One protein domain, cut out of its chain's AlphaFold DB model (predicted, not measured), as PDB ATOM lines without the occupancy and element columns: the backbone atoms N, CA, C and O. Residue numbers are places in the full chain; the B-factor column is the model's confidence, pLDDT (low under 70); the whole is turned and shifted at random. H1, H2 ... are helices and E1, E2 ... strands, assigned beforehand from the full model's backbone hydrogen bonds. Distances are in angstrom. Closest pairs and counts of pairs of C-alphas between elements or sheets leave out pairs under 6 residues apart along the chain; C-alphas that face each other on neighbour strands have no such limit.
ATOM      1  N   PRO A 140     121.831 228.130 292.944       57.50
ATOM      2  CA  PRO A 140     120.387 228.162 292.890       57.50
ATOM      3  C   PRO A 140     119.834 226.823 293.382       57.50
ATOM      4  O   PRO A 140     120.453 225.769 293.216       57.50
ATOM      5  N   ASN A 141     118.647 226.851 293.981       72.25
ATOM      6  CA  ASN A 141     117.974 225.619 294.369       72.25
ATOM      7  C   ASN A 141     117.569 224.824 293.120       72.25
ATOM      8  O   ASN A 141     117.254 225.397 292.076       72.25
ATOM      9  N   VAL A 142     117.517 223.499 293.252       76.62
ATOM     10  CA  VAL A 142     116.896 222.624 292.251       76.62
ATOM     11  C   VAL A 142     115.473 222.319 292.708       76.62
ATOM     12  O   VAL A 142     115.262 221.695 293.749       76.62
ATOM     13  N   ILE A 143     114.486 222.764 291.937       76.88
ATOM     14  CA  ILE A 143     113.065 222.635 292.260       76.88
ATOM     15  C   ILE A 143     112.490 221.402 291.576       76.88
ATOM     16  O   ILE A 143     112.474 221.283 290.351       76.88
ATOM     17  N   ASN A 144     111.962 220.484 292.380       83.31
ATOM     18  CA  ASN A 144     111.306 219.266 291.911       83.31
ATOM     19  C   ASN A 144     109.770 219.397 291.929       83.31
ATOM     20  O   ASN A 144     109.083 218.537 292.476       83.31
ATOM     21  N   ASN A 145     109.239 220.505 291.405       86.50
ATOM     22  CA  ASN A 145     107.807 220.814 291.390       86.50
ATOM     23  C   ASN A 145     107.459 221.722 290.196       86.50
ATOM     24  O   ASN A 145     108.016 222.811 290.086       86.50
ATOM     25  N   LEU A 146     106.515 221.301 289.348       86.06
ATOM     26  CA  LEU A 146     106.043 222.072 288.187       86.06
ATOM     27  C   LEU A 146     105.079 223.214 288.534       86.06
ATOM     28  O   LEU A 146     104.689 223.947 287.644       86.06
ATOM     29  N   ASN A 147     104.706 223.394 289.801       87.06
ATOM     30  CA  ASN A 147     103.827 224.485 290.236       87.06
ATOM     31  C   ASN A 147     104.592 225.663 290.858       87.06
ATOM     32  O   ASN A 147     104.007 226.453 291.592       87.06
ATOM     33  N   SER A 148     105.909 225.745 290.660       87.00
ATOM     34  CA  SER A 148     106.729 226.796 291.262       87.00
ATOM     35  C   SER A 148     106.861 227.999 290.339       87.00
ATOM     36  O   SER A 148     107.197 227.841 289.174       87.00
ATOM     37  N   ASP A 149     106.697 229.196 290.895       86.88
ATOM     38  CA  ASP A 149     106.904 230.468 290.190       86.88
ATOM     39  C   ASP A 149     108.335 231.024 290.373       86.88
ATOM     40  O   ASP A 149     108.579 232.212 290.189       86.88
ATOM     41  N   ASN A 150     109.301 230.202 290.807       81.38
ATOM     42  CA  ASN A 150     110.653 230.685 291.105       81.38
ATOM     43  C   ASN A 150     111.501 230.824 289.829       81.38
ATOM     44  O   ASN A 150     111.855 229.833 289.188       81.38
ATOM     45  N   GLU A 151     111.862 232.060 289.495       82.12
ATOM     46  CA  GLU A 151     112.657 232.415 288.310       82.12
ATOM     47  C   GLU A 151     114.163 232.160 288.485       82.12
ATOM     48  O   GLU A 151     114.910 232.052 287.517       82.12
ATOM     49  N   GLU A 152     114.612 232.051 289.734       74.75
ATOM     50  CA  GLU A 152     116.023 232.013 290.125       74.75
ATOM     51  C   GLU A 152     116.514 230.608 290.492       74.75
ATOM     52  O   GLU A 152     117.680 230.425 290.836       74.75
ATOM     53  N   SER A 153     115.616 229.626 290.467       79.31
ATOM     54  CA  SER A 153     115.879 228.231 290.801       79.31
ATOM     55  C   SER A 153     115.698 227.365 289.563       79.31
ATOM     56  O   SER A 153     114.781 227.581 288.771       79.31
ATOM     57  N   ALA A 154     116.565 226.371 289.395       77.31
ATOM     58  CA  ALA A 154     116.518 225.492 288.238       77.31
ATOM     59  C   ALA A 154     115.425 224.437 288.398       77.31
ATOM     60  O   ALA A 154     115.237 223.880 289.484       77.31
ATOM     61  N   LEU A 155     114.734 224.119 287.307       79.69
ATOM     62  CA  LEU A 155     113.829 222.981 287.265       79.69
ATOM     63  C   LEU A 155     114.635 221.674 287.307       79.69
ATOM     64  O   LEU A 155     115.642 221.521 286.614       79.69
ATOM     65  N   SER A 156     114.201 220.706 288.115       78.31
ATOM     66  CA  SER A 156     114.878 219.411 288.185       78.31
ATOM     67  C   SER A 156     114.784 218.651 286.856       78.31
ATOM     68  O   SER A 156     113.765 218.693 286.163       78.31
ATOM     69  N   ALA A 157     115.809 217.855 286.539       69.69
ATOM     70  CA  ALA A 157     115.784 216.959 285.379       69.69
ATOM     71  C   ALA A 157     114.601 215.969 285.418       69.69
ATOM     72  O   ALA A 157     114.058 215.608 284.376       69.69
ATOM     73  N   ALA A 158     114.155 215.566 286.615       69.62
ATOM     74  CA  ALA A 158     112.975 214.720 286.778       69.62
ATOM     75  C   ALA A 158     111.698 215.420 286.285       69.62
ATOM     76  O   ALA A 158     110.906 214.806 285.575       69.62
ATOM     77  N   GLN A 159     111.522 216.708 286.598       71.88
ATOM     78  CA  GLN A 159     110.398 217.489 286.076       71.88
ATOM     79  C   GLN A 159     110.565 217.818 284.588       71.88
ATOM     80  O   GLN A 159     109.584 217.786 283.851       71.88
ATOM     81  N   GLY A 160     111.797 218.037 284.117       72.94
ATOM     82  CA  GLY A 160     112.092 218.147 282.685       72.94
ATOM     83  C   GLY A 160     111.657 216.902 281.902       72.94
ATOM     84  O   GLY A 160     111.023 217.015 280.856       72.94
ATOM     85  N   LYS A 161     111.894 215.701 282.450       68.12
ATOM     86  CA  LYS A 161     111.391 214.449 281.869       68.12
ATOM     87  C   LYS A 161     109.859 214.387 281.868       68.12
ATOM     88  O   LYS A 161     109.290 214.010 280.852       68.12
ATOM     89  N   VAL A 162     109.194 214.764 282.966       74.62
ATOM     90  CA  VAL A 162     107.716 214.804 283.034       74.62
ATOM     91  C   VAL A 162     107.144 215.712 281.945       74.62
ATOM     92  O   VAL A 162     106.197 215.324 281.264       74.62
ATOM     93  N   LEU A 163     107.731 216.893 281.742       76.12
ATOM     94  CA  LEU A 163     107.340 217.802 280.663       76.12
ATOM     95  C   LEU A 163     107.558 217.174 279.286       76.12
ATOM     96  O   LEU A 163     106.655 217.211 278.455       76.12
ATOM     97  N   ASN A 164     108.715 216.549 279.060       71.31
ATOM     98  CA  ASN A 164     109.010 215.860 277.806       71.31
ATOM     99  C   ASN A 164     108.002 214.736 277.511       71.31
ATOM    100  O   ASN A 164     107.512 214.630 276.390       71.31
ATOM    101  N   ASP A 165     107.638 213.941 278.518       73.56
ATOM    102  CA  ASP A 165     106.638 212.878 278.390       73.56
ATOM    103  C   ASP A 165     105.251 213.464 278.042       73.56
ATOM    104  O   ASP A 165     104.573 212.958 277.146       73.56
ATOM    105  N   LYS A 166     104.847 214.575 278.680       77.31
ATOM    106  CA  LYS A 166     103.591 215.278 278.360       77.31
ATOM    107  C   LYS A 166     103.582 215.884 276.950       77.31
ATOM    108  O   LYS A 166     102.543 215.871 276.294       77.31
ATOM    109  N   ILE A 167     104.715 216.408 276.480       74.44
ATOM    110  CA  ILE A 167     104.869 216.914 275.106       74.44
ATOM    111  C   ILE A 167     104.758 215.758 274.115       74.44
ATOM    112  O   ILE A 167     104.011 215.859 273.146       74.44
ATOM    113  N   GLY A 210     155.889 227.081 288.061       48.94
ATOM    114  CA  GLY A 210     156.071 225.652 288.358       48.94
ATOM    115  C   GLY A 210     154.758 224.947 288.709       48.94
ATOM    116  O   GLY A 210     153.943 225.513 289.434       48.94
ATOM    117  N   ALA A 211     154.567 223.717 288.224       50.16
ATOM    118  CA  ALA A 211     153.407 222.871 288.526       50.16
ATOM    119  C   ALA A 211     153.830 221.575 289.251       50.16
ATOM    120  O   ALA A 211     154.812 220.939 288.868       50.16
ATOM    121  N   THR A 212     153.061 221.156 290.265       56.41
ATOM    122  CA  THR A 212     153.241 219.876 290.980       56.41
ATOM    123  C   THR A 212     152.135 218.896 290.590       56.41
ATOM    124  O   THR A 212     150.956 219.241 290.638       56.41
ATOM    125  N   LEU A 213     152.499 217.660 290.229       62.12
ATOM    126  CA  LEU A 213     151.561 216.622 289.790       62.12
ATOM    127  C   LEU A 213     151.071 215.753 290.961       62.12
ATOM    128  O   LEU A 213     151.843 214.976 291.523       62.12
ATOM    129  N   PHE A 214     149.770 215.797 291.253       70.50
ATOM    130  CA  PHE A 214     149.095 214.818 292.119       70.50
ATOM    131  C   PHE A 214     148.503 213.664 291.301       70.50
ATOM    132  O   PHE A 214     148.050 213.850 290.171       70.50
ATOM    133  N   LYS A 215     148.494 212.450 291.864       69.50
ATOM    134  CA  LYS A 215     148.080 211.218 291.172       69.50
ATOM    135  C   LYS A 215     146.917 210.549 291.899       69.50
ATOM    136  O   LYS A 215     147.044 210.182 293.052       69.50
ATOM    137  N   ASN A 216     145.788 210.339 291.220       74.50
ATOM    138  CA  ASN A 216     144.635 209.594 291.761       74.50
ATOM    139  C   ASN A 216     144.111 210.086 293.133       74.50
ATOM    140  O   ASN A 216     143.554 209.319 293.913       74.50
ATOM    141  N   LEU A 217     144.264 211.378 293.436       77.12
ATOM    142  CA  LEU A 217     143.937 211.936 294.752       77.12
ATOM    143  C   LEU A 217     142.462 211.735 295.154       77.12
ATOM    144  O   LEU A 217     142.164 211.421 296.299       77.12
ATOM    145  N   PHE A 218     141.539 211.859 294.195       77.81
ATOM    146  CA  PHE A 218     140.095 211.671 294.410       77.81
ATOM    147  C   PHE A 218     139.617 210.224 294.209       77.81
ATOM    148  O   PHE A 218     138.410 209.981 294.162       77.81
ATOM    149  N   GLY A 219     140.551 209.286 294.031       79.62
ATOM    150  CA  GLY A 219     140.300 207.846 294.086       79.62
ATOM    151  C   GLY A 219     140.681 207.226 295.434       79.62
ATOM    152  O   GLY A 219     140.509 206.024 295.609       79.62
ATOM    153  N   LEU A 220     141.208 208.027 296.367       84.94
ATOM    154  CA  LEU A 220     141.506 207.592 297.726       84.94
ATOM    155  C   LEU A 220     140.218 207.430 298.549       84.94
ATOM    156  O   LEU A 220     139.191 208.043 298.256       84.94
ATOM    157  N   SER A 221     140.281 206.630 299.607       87.81
ATOM    158  CA  SER A 221     139.165 206.376 300.520       87.81
ATOM    159  C   SER A 221     139.652 206.273 301.962       87.81
ATOM    160  O   SER A 221     140.854 206.297 302.231       87.81
ATOM    161  N   THR A 222     138.725 206.106 302.904       89.50
ATOM    162  CA  THR A 222     139.058 205.804 304.310       89.50
ATOM    163  C   THR A 222     139.938 204.554 304.486       89.50
ATOM    164  O   THR A 222     140.600 204.418 305.512       89.50
ATOM    165  N   GLY A 223     139.990 203.661 303.489       88.81
ATOM    166  CA  GLY A 223     140.855 202.478 303.476       88.81
ATOM    167  C   GLY A 223     142.265 202.697 302.913       88.81
ATOM    168  O   GLY A 223     143.069 201.768 302.963       88.81
ATOM    169  N   SER A 224     142.583 203.873 302.362       91.38
ATOM    170  CA  SER A 224     143.900 204.139 301.768       91.38
ATOM    171  C   SER A 224     145.002 204.254 302.827       91.38
ATOM    172  O   SER A 224     144.860 204.943 303.838       91.38
ATOM    173  N   SER A 225     146.135 203.610 302.567       93.19
ATOM    174  CA  SER A 225     147.326 203.642 303.414       93.19
ATOM    175  C   SER A 225     148.092 204.967 303.310       93.19
ATOM    176  O   SER A 225     148.005 205.699 302.325       93.19
ATOM    177  N   ASN A 226     148.923 205.255 304.316       91.06
ATOM    178  CA  ASN A 226     149.789 206.439 304.344       91.06
ATOM    179  C   ASN A 226     150.679 206.572 303.092       91.06
ATOM    180  O   ASN A 226     150.867 207.673 302.579       91.06
ATOM    181  N   GLU A 227     151.218 205.462 302.583       89.88
ATOM    182  CA  GLU A 227     152.093 205.478 301.404       89.88
ATOM    183  C   GLU A 227     151.313 205.682 300.097       89.88
ATOM    184  O   GLU A 227     151.788 206.384 299.201       89.88
ATOM    185  N   GLU A 228     150.083 205.168 300.002       89.06
ATOM    186  CA  GLU A 228     149.178 205.480 298.888       89.06
ATOM    187  C   GLU A 228     148.804 206.967 298.883       89.06
ATOM    188  O   GLU A 228     148.814 207.598 297.825       89.06
ATOM    189  N   ILE A 229     148.565 207.555 300.061       88.75
ATOM    190  CA  ILE A 229     148.263 208.984 300.198       88.75
ATOM    191  C   ILE A 229     149.476 209.843 299.805       88.75
ATOM    192  O   ILE A 229     149.333 210.771 299.011       88.75
ATOM    193  N   LYS A 230     150.689 209.521 300.274       87.00
ATOM    194  CA  LYS A 230     151.919 210.230 299.863       87.00
ATOM    195  C   LYS A 230     152.173 210.131 298.364       87.00
ATOM    196  O   LYS A 230     152.515 211.124 297.722       87.00
ATOM    197  N   THR A 231     151.982 208.942 297.796       86.06
ATOM    198  CA  THR A 231     152.106 208.718 296.351       86.06
ATOM    199  C   THR A 231     151.105 209.582 295.587       86.06
ATOM    200  O   THR A 231     151.456 210.196 294.577       86.06
ATOM    201  N   ALA A 232     149.876 209.688 296.097       83.12
ATOM    202  CA  ALA A 232     148.851 210.529 295.504       83.12
ATOM    203  C   ALA A 232     149.167 212.028 295.592       83.12
ATOM    204  O   ALA A 232     148.860 212.771 294.660       83.12
ATOM    205  N   LEU A 233     149.863 212.459 296.645       82.44
ATOM    206  CA  LEU A 233     150.389 213.818 296.817       82.44
ATOM    207  C   LEU A 233     151.683 214.080 296.019       82.44
ATOM    208  O   LEU A 233     152.339 215.105 296.208       82.44
ATOM    209  N   GLY A 234     152.077 213.171 295.123       78.12
ATOM    210  CA  GLY A 234     153.273 213.329 294.290       78.12
ATOM    211  C   GLY A 234     154.585 213.198 295.068       78.12
ATOM    212  O   GLY A 234     155.610 213.686 294.605       78.12
ATOM    213  N   GLY A 235     154.560 212.561 296.244       80.19
ATOM    214  CA  GLY A 235     155.720 212.398 297.124       80.19
ATOM    215  C   GLY A 235     156.025 213.605 298.015       80.19
ATOM    216  O   GLY A 235     156.984 213.551 298.781       80.19
ATOM    217  N   ASN A 236     155.221 214.670 297.948       80.50
ATOM    218  CA  ASN A 236     155.410 215.869 298.762       80.50
ATOM    219  C   ASN A 236     155.076 215.606 300.233       80.50
ATOM    220  O   ASN A 236     154.091 214.935 300.560       80.50
ATOM    221  N   THR A 237     155.878 216.173 301.130       85.69
ATOM    222  CA  THR A 237     155.557 216.217 302.557       85.69
ATOM    223  C   THR A 237     154.479 217.263 302.834       85.69
ATOM    224  O   THR A 237     154.203 218.142 302.017       85.69
ATOM    225  N   TYR A 238     153.882 217.208 304.027       83.38
ATOM    226  CA  TYR A 238     152.930 218.228 304.472       83.38
ATOM    227  C   TYR A 238     153.544 219.638 304.425       83.38
ATOM    228  O   TYR A 238     152.906 220.583 303.971       83.38
ATOM    229  N   ASN A 239     154.810 219.764 304.833       82.75
ATOM    230  CA  ASN A 239     155.531 221.032 304.831       82.75
ATOM    231  C   ASN A 239     155.807 221.547 303.408       82.75
ATOM    232  O   ASN A 239     155.681 222.745 303.171       82.75
ATOM    233  N   ASP A 240     156.118 220.662 302.456       80.19
ATOM    234  CA  ASP A 240     156.293 221.054 301.049       80.19
ATOM    235  C   ASP A 240     154.993 221.643 300.488       80.19
ATOM    236  O   ASP A 240     155.001 222.713 299.882       80.19
ATOM    237  N   ILE A 241     153.858 220.989 300.766       78.81
ATOM    238  CA  ILE A 241     152.529 221.457 300.352       78.81
ATOM    239  C   ILE A 241     152.181 222.780 301.042       78.81
ATOM    240  O   ILE A 241     151.671 223.684 300.385       78.81
ATOM    241  N   SER A 242     152.501 222.934 302.332       77.25
ATOM    242  CA  SER A 242     152.296 224.189 303.065       77.25
ATOM    243  C   SER A 242     153.050 225.351 302.437       77.25
ATOM    244  O   SER A 242     152.444 226.365 302.109       77.25
ATOM    245  N   GLN A 243     154.344 225.184 302.165       71.62
ATOM    246  CA  GLN A 243     155.145 226.237 301.538       71.62
ATOM    247  C   GLN A 243     154.671 226.576 300.124       71.62
ATOM    248  O   GLN A 243     154.820 227.710 299.674       71.62
ATOM    249  N   MET A 244     154.122 225.604 299.397       69.38
ATOM    250  CA  MET A 244     153.531 225.847 298.086       69.38
ATOM    251  C   MET A 244     152.219 226.646 298.187       69.38
ATOM    252  O   MET A 244     152.028 227.575 297.401       69.38
ATOM    253  N   VAL A 245     151.355 226.344 299.166       67.88
ATOM    254  CA  VAL A 245     150.138 227.129 299.459       67.88
ATOM    255  C   VAL A 245     150.503 228.563 299.859       67.88
ATOM    256  O   VAL A 245     149.948 229.504 299.298       67.88
ATOM    257  N   ASP A 246     151.497 228.742 300.735       64.88
ATOM    258  CA  ASP A 246     151.959 230.062 301.196       64.88
ATOM    259  C   ASP A 246     152.532 230.928 300.061       64.88
ATOM    260  O   ASP A 246     152.468 232.156 300.101       64.88
ATOM    261  N   ARG A 247     153.073 230.298 299.012       58.47
ATOM    262  CA  ARG A 247     153.583 230.972 297.805       58.47
ATOM    263  C   ARG A 247     152.489 231.307 296.785       58.47
ATOM    264  O   ARG A 247     152.812 231.795 295.704       58.47
ATOM    265  N   GLY A 248     151.219 231.034 297.097       49.25
ATOM    266  CA  GLY A 248     150.087 231.292 296.206       49.25
ATOM    267  C   GLY A 248     150.033 230.362 294.990       49.25
ATOM    268  O   GLY A 248     149.490 230.741 293.953       49.25
ATOM    269  N   ILE A 249     150.616 229.161 295.075       53.28
ATOM    270  CA  ILE A 249     150.618 228.207 293.961       53.28
ATOM    271  C   ILE A 249     149.222 227.581 293.813       53.28
ATOM    272  O   ILE A 249     148.723 226.917 294.722       53.28
ATOM    273  N   LEU A 250     148.612 227.761 292.637       47.81
ATOM    274  CA  LEU A 250     147.418 227.032 292.202       47.81
ATOM    275  C   LEU A 250     147.839 225.634 291.721       47.81
ATOM    276  O   LEU A 250     148.694 225.511 290.842       47.81
ATOM    277  N   PHE A 251     147.251 224.573 292.274       51.91
ATOM    278  CA  PHE A 251     147.614 223.203 291.916       51.91
ATOM    279  C   PHE A 251     146.696 222.647 290.831       51.91
ATOM    280  O   PHE A 251     145.473 222.771 290.893       51.91
ATOM    281  N   LEU A 252     147.296 221.986 289.844       48.41
ATOM    282  CA  LEU A 252     146.589 221.334 288.746       48.41
ATOM    283  C   LEU A 252     146.640 219.818 288.957       48.41
ATOM    284  O   LEU A 252     147.712 219.210 288.967       48.41
ATOM    285  N   ASN A 253     145.479 219.183 289.114       45.31
ATOM    286  CA  ASN A 253     145.376 217.726 289.068       45.31
ATOM    287  C   ASN A 253     145.200 217.294 287.613       45.31
ATOM    288  O   ASN A 253     144.096 217.232 287.089       45.31
ATOM    289  N   ILE A 254     146.317 217.016 286.944       47.72
ATOM    290  CA  ILE A 254     146.333 216.774 285.493       47.72
ATOM    291  C   ILE A 254     145.910 215.331 285.145       47.72
ATOM    292  O   ILE A 254     145.596 215.024 283.997       47.72
ATOM    293  N   ASN A 255     145.835 214.423 286.126       43.12
ATOM    294  CA  ASN A 255     145.504 213.017 285.866       43.12
ATOM    295  C   ASN A 255     144.003 212.709 285.846       43.12
ATOM    296  O   ASN A 255     143.628 211.581 285.524       43.12
ATOM    297  N   ASN A 256     143.137 213.677 286.156       48.75
ATOM    298  CA  ASN A 256     141.700 213.525 285.979       48.75
ATOM    299  C   ASN A 256     141.173 214.622 285.053       48.75
ATOM    300  O   ASN A 256     141.033 215.769 285.465       48.75
ATOM    301  N   LYS A 257     140.835 214.251 283.808       48.62
ATOM    302  CA  LYS A 257     140.242 215.168 282.814       48.62
ATOM    303  C   LYS A 257     138.997 215.899 283.335       48.62
ATOM    304  O   LYS A 257     138.671 216.957 282.815       48.62
ATOM    305  N   ALA A 258     138.337 215.336 284.349       50.25
ATOM    306  CA  ALA A 258     137.118 215.860 284.937       50.25
ATOM    307  C   ALA A 258     137.334 216.701 286.204       50.25
ATOM    308  O   ALA A 258     136.346 217.025 286.823       50.25
ATOM    309  N   LEU A 259     138.549 217.019 286.672       52.12
ATOM    310  CA  LEU A 259     138.751 217.919 287.828       52.12
ATOM    311  C   LEU A 259     140.022 218.745 287.606       52.12
ATOM    312  O   LEU A 259     141.112 218.365 288.032       52.12
ATOM    313  N   GLN A 260     139.860 219.849 286.888       52.22
ATOM    314  CA  GLN A 260     140.930 220.625 286.265       52.22
ATOM    315  C   GLN A 260     141.569 221.664 287.200       52.22
ATOM    316  O   GLN A 260     142.747 221.976 287.036       52.22
ATOM    317  N   HIS A 261     140.849 222.147 288.217       54.38
ATOM    318  CA  HIS A 261     141.376 223.082 289.216       54.38
ATOM    319  C   HIS A 261     141.407 222.416 290.584       54.38
ATOM    320  O   HIS A 261     140.403 221.846 291.001       54.38
ATOM    321  N   VAL A 262     142.526 222.495 291.306       59.38
ATOM    322  CA  VAL A 262     142.622 221.982 292.673       59.38
ATOM    323  C   VAL A 262     142.994 223.088 293.646       59.38
ATOM    324  O   VAL A 262     144.067 223.682 293.579       59.38
ATOM    325  N   MET A 263     142.090 223.339 294.588       65.31
ATOM    326  CA  MET A 263     142.307 224.225 295.722       65.31
ATOM    327  C   MET A 263     142.740 223.399 296.925       65.31
ATOM    328  O   MET A 263     142.114 222.385 297.234       65.31
ATOM    329  N   ILE A 264     143.784 223.850 297.616       67.06
ATOM    330  CA  ILE A 264     144.232 223.268 298.880       67.06
ATOM    331  C   ILE A 264     144.098 224.338 299.957       67.06
ATOM    332  O   ILE A 264     144.684 225.410 299.842       67.06
ATOM    333  N   ARG A 265     143.338 224.044 301.009       73.88
ATOM    334  CA  ARG A 265     143.330 224.813 302.253       73.88
ATOM    335  C   ARG A 265     143.986 223.983 303.343       73.88
ATOM    336  O   ARG A 265     143.736 222.785 303.449       73.88
ATOM    337  N   ILE A 266     144.775 224.643 304.177       77.00
ATOM    338  CA  ILE A 266     145.392 224.035 305.347       77.00
ATOM    339  C   ILE A 266     144.621 224.456 306.600       77.00
ATOM    340  O   ILE A 266     144.324 225.635 306.792       77.00
ATOM    341  N   GLU A 267     144.260 223.483 307.430       79.25
ATOM    342  CA  GLU A 267     143.656 223.672 308.749       79.25
ATOM    343  C   GLU A 267     144.653 223.170 309.801       79.25
ATOM    344  O   GLU A 267     144.789 221.965 310.000       79.25
ATOM    345  N   ASN A 268     145.357 224.088 310.469       79.81
ATOM    346  CA  ASN A 268     146.234 223.743 311.587       79.81
ATOM    347  C   ASN A 268     145.418 223.790 312.882       79.81
ATOM    348  O   ASN A 268     144.977 224.867 313.284       79.81
ATOM    349  N   THR A 269     145.180 222.646 313.523       70.19
ATOM    350  CA  THR A 269     144.245 222.588 314.666       70.19
ATOM    351  C   THR A 269     144.918 222.831 316.010       70.19
ATOM    352  O   THR A 269     144.227 223.027 317.008       70.19
ATOM    353  N   VAL A 270     146.259 222.815 316.060       62.22
ATOM    354  CA  VAL A 270     147.067 222.960 317.293       62.22
ATOM    355  C   VAL A 270     146.635 221.979 318.404       62.22
ATOM    356  O   VAL A 270     146.905 222.184 319.586       62.22
ATOM    357  N   SER A 271     145.946 220.899 318.023       63.03
ATOM    358  CA  SER A 271     145.266 219.960 318.911       63.03
ATOM    359  C   SER A 271     145.776 218.533 318.692       63.03
ATOM    360  O   SER A 271     146.453 218.233 317.705       63.03
ATOM    361  N   SER A 272     145.401 217.602 319.575       64.06
ATOM    362  CA  SER A 272     145.653 216.164 319.375       64.06
ATOM    363  C   SER A 272     144.929 215.582 318.151       64.06
ATOM    364  O   SER A 272     145.160 214.430 317.778       64.06
ATOM    365  N   GLU A 273     144.045 216.358 317.519       67.19
ATOM    366  CA  GLU A 273     143.355 215.987 316.290       67.19
ATOM    367  C   GLU A 273     144.228 216.174 315.048       67.19
ATOM    368  O   GLU A 273     143.857 215.669 314.003       67.19
ATOM    369  N   GLY A 274     145.439 216.732 315.140       78.50
ATOM    370  CA  GLY A 274     146.338 216.884 313.989       78.50
ATOM    371  C   GLY A 274     145.849 217.895 312.955       78.50
ATOM    372  O   GLY A 274     144.757 218.450 313.066       78.50
ATOM    373  N   ASP A 275     146.677 218.166 311.958       85.44
ATOM    374  CA  ASP A 275     146.388 219.187 310.955       85.44
ATOM    375  C   ASP A 275     145.695 218.572 309.740       85.44
ATOM    376  O   ASP A 275     145.772 217.364 309.514       85.44
ATOM    377  N   TYR A 276     145.003 219.377 308.938       84.81
ATOM    378  CA  TYR A 276     144.246 218.874 307.798       84.81
ATOM    379  C   TYR A 276     144.555 219.619 306.506       84.81
ATOM    380  O   TYR A 276     144.590 220.845 306.446       84.81
ATOM    381  N   LEU A 277     144.693 218.842 305.436       84.94
ATOM    382  CA  LEU A 277     144.657 219.303 304.058       84.94
ATOM    383  C   LEU A 277     143.229 219.140 303.535       84.94
ATOM    384  O   LEU A 277     142.708 218.030 303.403       84.94
ATOM    385  N   HIS A 278     142.597 220.260 303.227       81.06
ATOM    386  CA  HIS A 278     141.321 220.330 302.536       81.06
ATOM    387  C   HIS A 278     141.599 220.499 301.056       81.06
ATOM    388  O   HIS A 278     142.041 221.568 300.643       81.06
ATOM    389  N   ILE A 279     141.338 219.470 300.259       79.19
ATOM    390  CA  ILE A 279     141.629 219.507 298.832       79.19
ATOM    391  C   ILE A 279     140.321 219.422 298.056       79.19
ATOM    392  O   ILE A 279     139.572 218.450 298.177       79.19
ATOM    393  N   ARG A 280     140.033 220.456 297.265       74.62
ATOM    394  CA  ARG A 280     138.847 220.532 296.414       74.62
ATOM    395  C   ARG A 280     139.253 220.588 294.953       74.62
ATOM    396  O   ARG A 280     139.926 221.523 294.540       74.62
ATOM    397  N   GLY A 281     138.830 219.591 294.193       70.06
ATOM    398  CA  GLY A 281     138.866 219.582 292.742       70.06
ATOM    399  C   GLY A 281     137.616 220.247 292.187       70.06
ATOM    400  O   GLY A 281     136.528 220.036 292.720       70.06
ATOM    401  N   LEU A 282     137.773 221.025 291.126       65.31
ATOM    402  CA  LEU A 282     136.703 221.643 290.353       65.31
ATOM    403  C   LEU A 282     136.930 221.311 288.884       65.31
ATOM    404  O   LEU A 282     138.059 221.386 288.391       65.31
ATOM    405  N   SER A 283     135.862 220.977 288.184       61.66
ATOM    406  CA  SER A 283     135.845 220.788 286.745       61.66
ATOM    407  C   SER A 283     135.224 221.983 286.041       61.66
ATOM    408  O   SER A 283     134.430 222.729 286.612       61.66
ATOM    409  N   ASP A 284     135.606 222.151 284.785       54.03
ATOM    410  CA  ASP A 284     134.917 222.986 283.802       54.03
ATOM    411  C   ASP A 284     133.475 222.508 283.538       54.03
ATOM    412  O   ASP A 284     132.597 223.323 283.273       54.03
ATOM    413  N   ALA A 285     133.204 221.211 283.699       51.94
ATOM    414  CA  ALA A 285     131.869 220.609 283.658       51.94
ATOM    415  C   ALA A 285     131.056 220.790 284.959       51.94
ATOM    416  O   ALA A 285     130.029 220.143 285.148       51.94
ATOM    417  N   SER A 286     131.495 221.679 285.855       55.50
ATOM    418  CA  SER A 286     130.881 221.956 287.158       55.50
ATOM    419  C   SER A 286     130.915 220.812 288.179       55.50
ATOM    420  O   SER A 286     130.396 220.983 289.278       55.50
ATOM    421  N   ASP A 287     131.568 219.687 287.888       63.12
ATOM    422  CA  ASP A 287     131.821 218.631 288.869       63.12
ATOM    423  C   ASP A 287     132.822 219.130 289.912       63.12
ATOM    424  O   ASP A 287     133.875 219.695 289.610       63.12
ATOM    425  N   THR A 288     132.539 218.856 291.170       69.81
ATOM    426  CA  THR A 288     133.439 219.123 292.280       69.81
ATOM    427  C   THR A 288     133.762 217.818 292.972       69.81
ATOM    428  O   THR A 288     132.940 216.906 293.037       69.81
ATOM    429  N   ALA A 289     134.975 217.708 293.495       70.00
ATOM    430  CA  ALA A 289     135.315 216.646 294.422       70.00
ATOM    431  C   ALA A 289     136.041 217.234 295.615       70.00
ATOM    432  O   ALA A 289     136.891 218.106 295.470       70.00
ATOM    433  N   TYR A 290     135.727 216.746 296.801       79.81
ATOM    434  CA  TYR A 290     136.316 217.227 298.032       79.81
ATOM    435  C   TYR A 290     136.861 216.060 298.843       79.81
ATOM    436  O   TYR A 290     136.158 215.083 299.105       79.81
ATOM    437  N   ILE A 291     138.117 216.192 299.262       81.88
ATOM    438  CA  ILE A 291     138.787 215.259 300.158       81.88
ATOM    439  C   ILE A 291     139.400 216.023 301.332       81.88
ATOM    440  O   ILE A 291     140.005 217.084 301.161       81.88
ATOM    441  N   LYS A 292     139.232 215.475 302.538       87.00
ATOM    442  CA  LYS A 292     139.877 215.953 303.766       87.00
ATOM    443  C   LYS A 292     140.914 214.916 304.194       87.00
ATOM    444  O   LYS A 292     140.552 213.787 304.521       87.00
ATOM    445  N   ILE A 293     142.188 215.300 304.177       87.56
ATOM    446  CA  ILE A 293     143.314 214.447 304.571       87.56
ATOM    447  C   ILE A 293     143.877 214.987 305.878       87.56
ATOM    448  O   ILE A 293     144.293 216.136 305.949       87.56
ATOM    449  N   ARG A 294     143.902 214.158 306.912       91.19
ATOM    450  CA  ARG A 294     144.523 214.462 308.199       91.19
ATOM    451  C   ARG A 294     146.012 214.147 308.144       91.19
ATOM    452  O   ARG A 294     146.386 213.096 307.637       91.19
ATOM    453  N   HIS A 295     146.835 214.997 308.735       89.88
ATOM    454  CA  HIS A 295     148.247 214.790 309.012       89.88
ATOM    455  C   HIS A 295     148.483 214.850 310.526       89.88
ATOM    456  O   HIS A 295     148.216 215.854 311.180       89.88
ATOM    457  N   TYR A 296     148.976 213.759 311.108       88.38
ATOM    458  CA  TYR A 296     149.274 213.683 312.537       88.38
ATOM    459  C   TYR A 296     150.506 212.811 312.768       88.38
ATOM    460  O   TYR A 296     150.582 211.702 312.240       88.38
ATOM    461  N   ASN A 297     151.476 213.307 313.543       85.25
ATOM    462  CA  ASN A 297     152.735 212.613 313.847       85.25
ATOM    463  C   ASN A 297     153.469 212.056 312.605       85.25
ATOM    464  O   ASN A 297     153.999 210.947 312.635       85.25
ATOM    465  N   GLY A 298     153.488 212.809 311.499       83.62
ATOM    466  CA  GLY A 298     154.158 212.405 310.253       83.62
ATOM    467  C   GLY A 298     153.369 211.416 309.388       83.62
ATOM    468  O   GLY A 298     153.910 210.891 308.411       83.62
ATOM    469  N   ILE A 299     152.111 211.134 309.743       87.94
ATOM    470  CA  ILE A 299     151.252 210.162 309.061       87.94
ATOM    471  C   ILE A 299     150.026 210.862 308.481       87.94
ATOM    472  O   ILE A 299     149.321 211.593 309.179       87.94
ATOM    473  N   PHE A 300     149.739 210.569 307.215       91.31
ATOM    474  CA  PHE A 300     148.507 210.947 306.544       91.31
ATOM    475  C   PHE A 300     147.418 209.885 306.710       91.31
ATOM    476  O   PHE A 300     147.685 208.686 306.618       91.31
ATOM    477  N   ASN A 301     146.179 210.320 306.925       90.38
ATOM    478  CA  ASN A 301     144.999 209.455 306.938       90.38
ATOM    479  C   ASN A 301     143.761 210.187 306.405       90.38
ATOM    480  O   ASN A 301     143.661 211.410 306.485       90.38
ATOM    481  N   ILE A 302     142.811 209.428 305.861       88.81
ATOM    482  CA  ILE A 302     141.539 209.949 305.360       88.81
ATOM    483  C   ILE A 302     140.457 209.625 306.376       88.81
ATOM    484  O   ILE A 302     140.207 208.466 306.691       88.81
ATOM    485  N   THR A 303     139.806 210.662 306.893       83.62
ATOM    486  CA  THR A 303     138.794 210.513 307.945       83.62
ATOM    487  C   THR A 303     137.379 210.356 307.391       83.62
ATOM    488  O   THR A 303     136.464 210.030 308.142       83.62
ATOM    489  N   LYS A 304     137.174 210.624 306.095       84.12
ATOM    490  CA  LYS A 304     135.886 210.507 305.401       84.12
ATOM    491  C   LYS A 304     136.106 210.299 303.906       84.12
ATOM    492  O   LYS A 304     137.030 210.883 303.345       84.12
ATOM    493  N   ASP A 305     135.243 209.512 303.273       80.25
ATOM    494  CA  ASP A 305     135.296 209.289 301.829       80.25
ATOM    495  C   ASP A 305     135.096 210.587 301.029       80.25
ATOM    496  O   ASP A 305     134.512 211.567 301.507       80.25
ATOM    497  N   VAL A 306     135.604 210.575 299.797       77.38
ATOM    498  CA  VAL A 306     135.564 211.710 298.869       77.38
ATOM    499  C   VAL A 306     134.115 212.079 298.546       77.38
ATOM    500  O   VAL A 306     133.347 211.243 298.073       77.38
ATOM    501  N   ALA A 307     133.755 213.345 298.757       75.50
ATOM    502  CA  ALA A 307     132.455 213.892 298.367       75.50
ATOM    503  C   ALA A 307     132.513 214.427 296.930       75.50
ATOM    504  O   ALA A 307     133.547 214.971 296.539       75.50
ATOM    505  N   ARG A 308     131.430 214.281 296.154       68.12
ATOM    506  CA  ARG A 308     131.318 214.789 294.778       68.12
ATOM    507  C   ARG A 308     129.985 215.503 294.572       68.12
ATOM    508  O   ARG A 308     128.955 214.891 294.830       68.12
ATOM    509  N   ASP A 309     130.024 216.741 294.080       59.31
ATOM    510  CA  ASP A 309     128.846 217.607 293.890       59.31
ATOM    511  C   ASP A 309     128.946 218.396 292.578       59.31
ATOM    512  O   ASP A 309     130.063 218.698 292.168       59.31
ATOM    513  N   ASN A 310     127.826 218.824 291.983       52.81
ATOM    514  CA  ASN A 310     127.827 219.676 290.784       52.81
ATOM    515  C   ASN A 310     127.462 221.125 291.136       52.81
ATOM    516  O   ASN A 310     126.451 221.375 291.794       52.81
ATOM    517  N   LEU A 311     128.273 222.087 290.696       53.53
ATOM    518  CA  LEU A 311     127.992 223.516 290.805       53.53
ATOM    519  C   LEU A 311     126.961 223.928 289.748       53.53
ATOM    520  O   LEU A 311     127.061 223.568 288.581       53.53
ATOM    521  N   LEU A 312     125.979 224.727 290.146       54.12
ATOM    522  CA  LEU A 312     125.087 225.402 289.215       54.12
ATOM    523  C   LEU A 312     125.128 226.893 289.535       54.12
ATOM    524  O   LEU A 312     125.072 227.271 290.703       54.12
ATOM    525  N   PHE A 313     125.269 227.740 288.521       60.19
ATOM    526  CA  PHE A 313     125.284 229.189 288.705       60.19
ATOM    527  C   PHE A 313     123.893 229.753 288.436       60.19
ATOM    528  O   PHE A 313     123.252 229.388 287.456       60.19
ATOM    529  N   LYS A 314     123.423 230.686 289.265       57.19
ATOM    530  CA  LYS A 314     122.130 231.348 289.039       57.19
ATOM    531  C   LYS A 314     122.067 232.111 287.706       57.19
ATOM    532  O   LYS A 314     121.027 232.112 287.062       57.19
ATOM    533  N   SER A 315     123.180 232.700 287.254       61.44
ATOM    534  CA  SER A 315     123.291 233.329 285.923       61.44
ATOM    535  C   SER A 315     123.041 232.359 284.767       61.44
ATOM    536  O   SER A 315     122.740 232.788 283.660       61.44
ATOM    537  N   ASN A 316     123.181 231.062 285.033       70.38
ATOM    538  CA  ASN A 316     123.053 229.991 284.063       70.38
ATOM    539  C   ASN A 316     121.628 229.415 284.044       70.38
ATOM    540  O   ASN A 316     121.411 228.392 283.412       70.38
ATOM    541  N   ILE A 317     120.658 230.040 284.725       75.12
ATOM    542  CA  ILE A 317     119.247 229.643 284.669       75.12
ATOM    543  C   ILE A 317     118.522 230.488 283.628       75.12
ATOM    544  O   ILE A 317     118.483 231.715 283.707       75.12
ATOM    545  N   VAL A 318     117.912 229.813 282.661       81.19
ATOM    546  CA  VAL A 318     117.142 230.435 281.588       81.19
ATOM    547  C   VAL A 318     115.704 230.638 282.057       81.19
ATOM    548  O   VAL A 318     114.975 229.673 282.273       81.19
ATOM    549  N   ASN A 319     115.277 231.895 282.179       85.62
ATOM    550  CA  ASN A 319     113.903 232.261 282.541       85.62
ATOM    551  C   ASN A 319     113.076 232.744 281.331       85.62
ATOM    552  O   ASN A 319     112.268 233.655 281.456       85.62
ATOM    553  N   VAL A 320     113.319 232.175 280.147       85.75
ATOM    554  CA  VAL A 320     112.546 232.436 278.920       85.75
ATOM    555  C   VAL A 320     112.430 231.147 278.097       85.75
ATOM    556  O   VAL A 320     113.383 230.374 278.021       85.75
ATOM    557  N   ASP A 327     122.599 224.301 276.851       65.31
ATOM    558  CA  ASP A 327     123.395 223.769 277.969       65.31
ATOM    559  C   ASP A 327     123.029 224.400 279.324       65.31
ATOM    560  O   ASP A 327     123.698 224.179 280.333       65.31
ATOM    561  N   LEU A 328     121.970 225.210 279.354       70.38
ATOM    562  CA  LEU A 328     121.545 225.957 280.533       70.38
ATOM    563  C   LEU A 328     120.176 225.455 281.011       70.38
ATOM    564  O   LEU A 328     119.262 225.337 280.191       70.38
ATOM    565  N   PRO A 329     119.997 225.154 282.311       72.69
ATOM    566  CA  PRO A 329     118.714 224.692 282.815       72.69
ATOM    567  C   PRO A 329     117.642 225.776 282.739       72.69
ATOM    568  O   PRO A 329     117.882 226.955 283.003       72.69
ATOM    569  N   LEU A 330     116.423 225.335 282.446       79.62
ATOM    570  CA  LEU A 330     115.230 226.164 282.498       79.62
ATOM    571  C   LEU A 330     114.858 226.479 283.959       79.62
ATOM    572  O   LEU A 330     115.017 225.631 284.845       79.62
ATOM    573  N   SER A 331     114.353 227.685 284.220       84.81
ATOM    574  CA  SER A 331     113.846 228.063 285.541       84.81
ATOM    575  C   SER A 331     112.618 227.235 285.933       84.81
ATOM    576  O   SER A 331     111.884 226.715 285.086       84.81
ATOM    577  N   ALA A 332     112.356 227.130 287.236       76.44
ATOM    578  CA  ALA A 332     111.146 226.483 287.728       76.44
ATOM    579  C   ALA A 332     109.874 227.212 287.246       76.44
ATOM    580  O   ALA A 332     108.921 226.547 286.840       76.44
ATOM    581  N   ALA A 333     109.907 228.552 287.197       73.00
ATOM    582  CA  ALA A 333     108.831 229.392 286.667       73.00
ATOM    583  C   ALA A 333     108.479 229.061 285.207       73.00
ATOM    584  O   ALA A 333     107.309 228.888 284.865       73.00
ATOM    585  N   MET A 334     109.481 228.896 284.344       81.94
ATOM    586  CA  MET A 334     109.255 228.512 282.948       81.94
ATOM    587  C   MET A 334     108.840 227.043 282.807       81.94
ATOM    588  O   MET A 334     108.051 226.705 281.924       81.94
ATOM    589  N   GLY A 335     109.304 226.167 283.703       78.56
ATOM    590  CA  GLY A 335     108.785 224.804 283.823       78.56
ATOM    591  C   GLY A 335     107.276 224.773 284.081       78.56
ATOM    592  O   GLY A 335     106.555 223.998 283.448       78.56
ATOM    593  N   LYS A 336     106.793 225.654 284.963       81.06
ATOM    594  CA  LYS A 336     105.365 225.850 285.220       81.06
ATOM    595  C   LYS A 336     104.631 226.418 284.010       81.06
ATOM    596  O   LYS A 336     103.616 225.860 283.612       81.06
ATOM    597  N   GLU A 337     105.150 227.478 283.389       78.62
ATOM    598  CA  GLU A 337     104.522 228.073 282.200       78.62
ATOM    599  C   GLU A 337     104.343 227.043 281.073       78.62
ATOM    600  O   GLU A 337     103.279 226.958 280.456       78.62
ATOM    601  N   LEU A 338     105.367 226.222 280.822       79.88
ATOM    602  CA  LEU A 338     105.300 225.163 279.820       79.88
ATOM    603  C   LEU A 338     104.263 224.098 280.192       79.88
ATOM    604  O   LEU A 338     103.487 223.673 279.336       79.88
ATOM    605  N   ASN A 339     104.213 223.695 281.465       82.38
ATOM    606  CA  ASN A 339     103.194 222.778 281.965       82.38
ATOM    607  C   ASN A 339     101.774 223.324 281.735       82.38
ATOM    608  O   ASN A 339     100.917 222.602 281.232       82.38
ATOM    609  N   ASP A 340     101.540 224.597 282.048       78.31
ATOM    610  CA  ASP A 340     100.230 225.235 281.904       78.31
ATOM    611  C   ASP A 340      99.794 225.298 280.424       78.31
ATOM    612  O   ASP A 340      98.645 224.987 280.097       78.31
ATOM    613  N   LYS A 341     100.720 225.605 279.501       82.94
ATOM    614  CA  LYS A 341     100.462 225.575 278.045       82.94
ATOM    615  C   LYS A 341     100.095 224.178 277.540       82.94
ATOM    616  O   LYS A 341      99.182 224.036 276.730       82.94
ATOM    617  N   ILE A 342     100.789 223.146 278.017       78.06
ATOM    618  CA  ILE A 342     100.522 221.742 277.671       78.06
ATOM    619  C   ILE A 342      99.106 221.338 278.100       78.06
ATOM    620  O   ILE A 342      98.373 220.744 277.308       78.06
TER     621      ILE A 342
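This is residues 140 to 167, 210 to 320 and 327 to 342 of the 364 residues of the protein "Conserved domain protein" of Paraprevotella xylaniphila YIT 11841 (UniProt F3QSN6). Two lobes lie at the ends of a long, thin-waisted shape: a larger one, in which a twisted sheet of five strands has H2 and H3 over one face, and a smaller one, in which H1 and H4 lie side by side amid loops. The printed stretch after E5 runs from the sheet toward the smaller lobe. The printed part has 155 residues, with four named helices and five named strands: along the chain come H1, H2 and H3, then the five strands, then H4; the sheet is branched, its neighbour pairs being E1 and E2, E2 and E3, E3 and E4, and E3 and E5, each antiparallel, and the class is mixed, helices and strands, with under half of the residues in named elements. The whole is loose, with a radius of gyration of the C-alphas of 20.8 A, and elongated, spanning 64 by 32 by 26 A.

Residues 142 to 143 pair with residues 154 to 155, parallel, before H1, residues 157 to 167. H1 touches H4, residues 332 to 342, at a shallow tilt of 16 degrees, the same way; their closest C-alphas, those of Leu 163 and Asn 339, are 6.6 A apart. Neither helix is on the sheet. H2, residues 226 to 232, is over E4, residues 299 to 302, at a height over the sheet of 8.4 A, and stands up from the sheet at 51 degrees; its local plane is only just supported, by 6 C-alphas of the sheet. The closest C-alphas of H2 and E4, those of Asn 226 and Phe 300, are 5.2 A apart. H3, residues 238 to 246, is on the same face at a height over the sheet of 9.3 A, over E1, residues 261 to 267, and E2, residues 275 to 282; it runs across the strands, at 69 degrees to E1 on the local plane. The closest C-alphas of H3 and E1, those of Val 245 and Ile 264, are 7.1 A apart. E1, E2, E3, residues 287 to 296, and E4 form a meander, each strand the antiparallel neighbour of the one before. In the hairpin E1 and E2, N 263 and O 280 are 2.8 A apart, within hydrogen-bond range; in the hairpin E2 and E3, N 277 and O 293 are 2.8 A apart; in the hairpin E3 and E4, N 294 and O 301 are 2.8 A apart. E2 lies on one side of E3; E4, beside residues 293 to 296, and E5, residues 307 to 310, beside residues 287 to 290, lie on the other side. E3 and E5 are antiparallel, with N 288 and O 309 2.7 A apart. In H1, H2, H3 and H4 every O i to N i+4 pair is within hydrogen-bond range.

H1 begins at C-alpha 157, (115.784, 216.959, 285.379), and is 15.0 A long. E3, the longest strand, measures 29.8 A from C-alpha 287, (131.821, 218.631, 288.869), to C-alpha 296; E2 measures 22.9 A and E1 19.7 A. H4, 15.4 A long, ends at C-alpha 342, (100.522, 221.742, 277.671).

The two C-alphas farthest apart, those of Asn 297 and Lys 341, are 64.7 A apart. Residues 168 to 209 are not printed, with 53.6 A between C-alphas 167 and 210, nor are residues 321 to 326, with 13.9 A between C-alphas 320 and 327. Of the links that are printed whole, H3 to E1, 14 residues, is long. The mean pLDDT of the printed part is 73.6; 50 residues are under 70, among them residues 244 to 264 and 308 to 315.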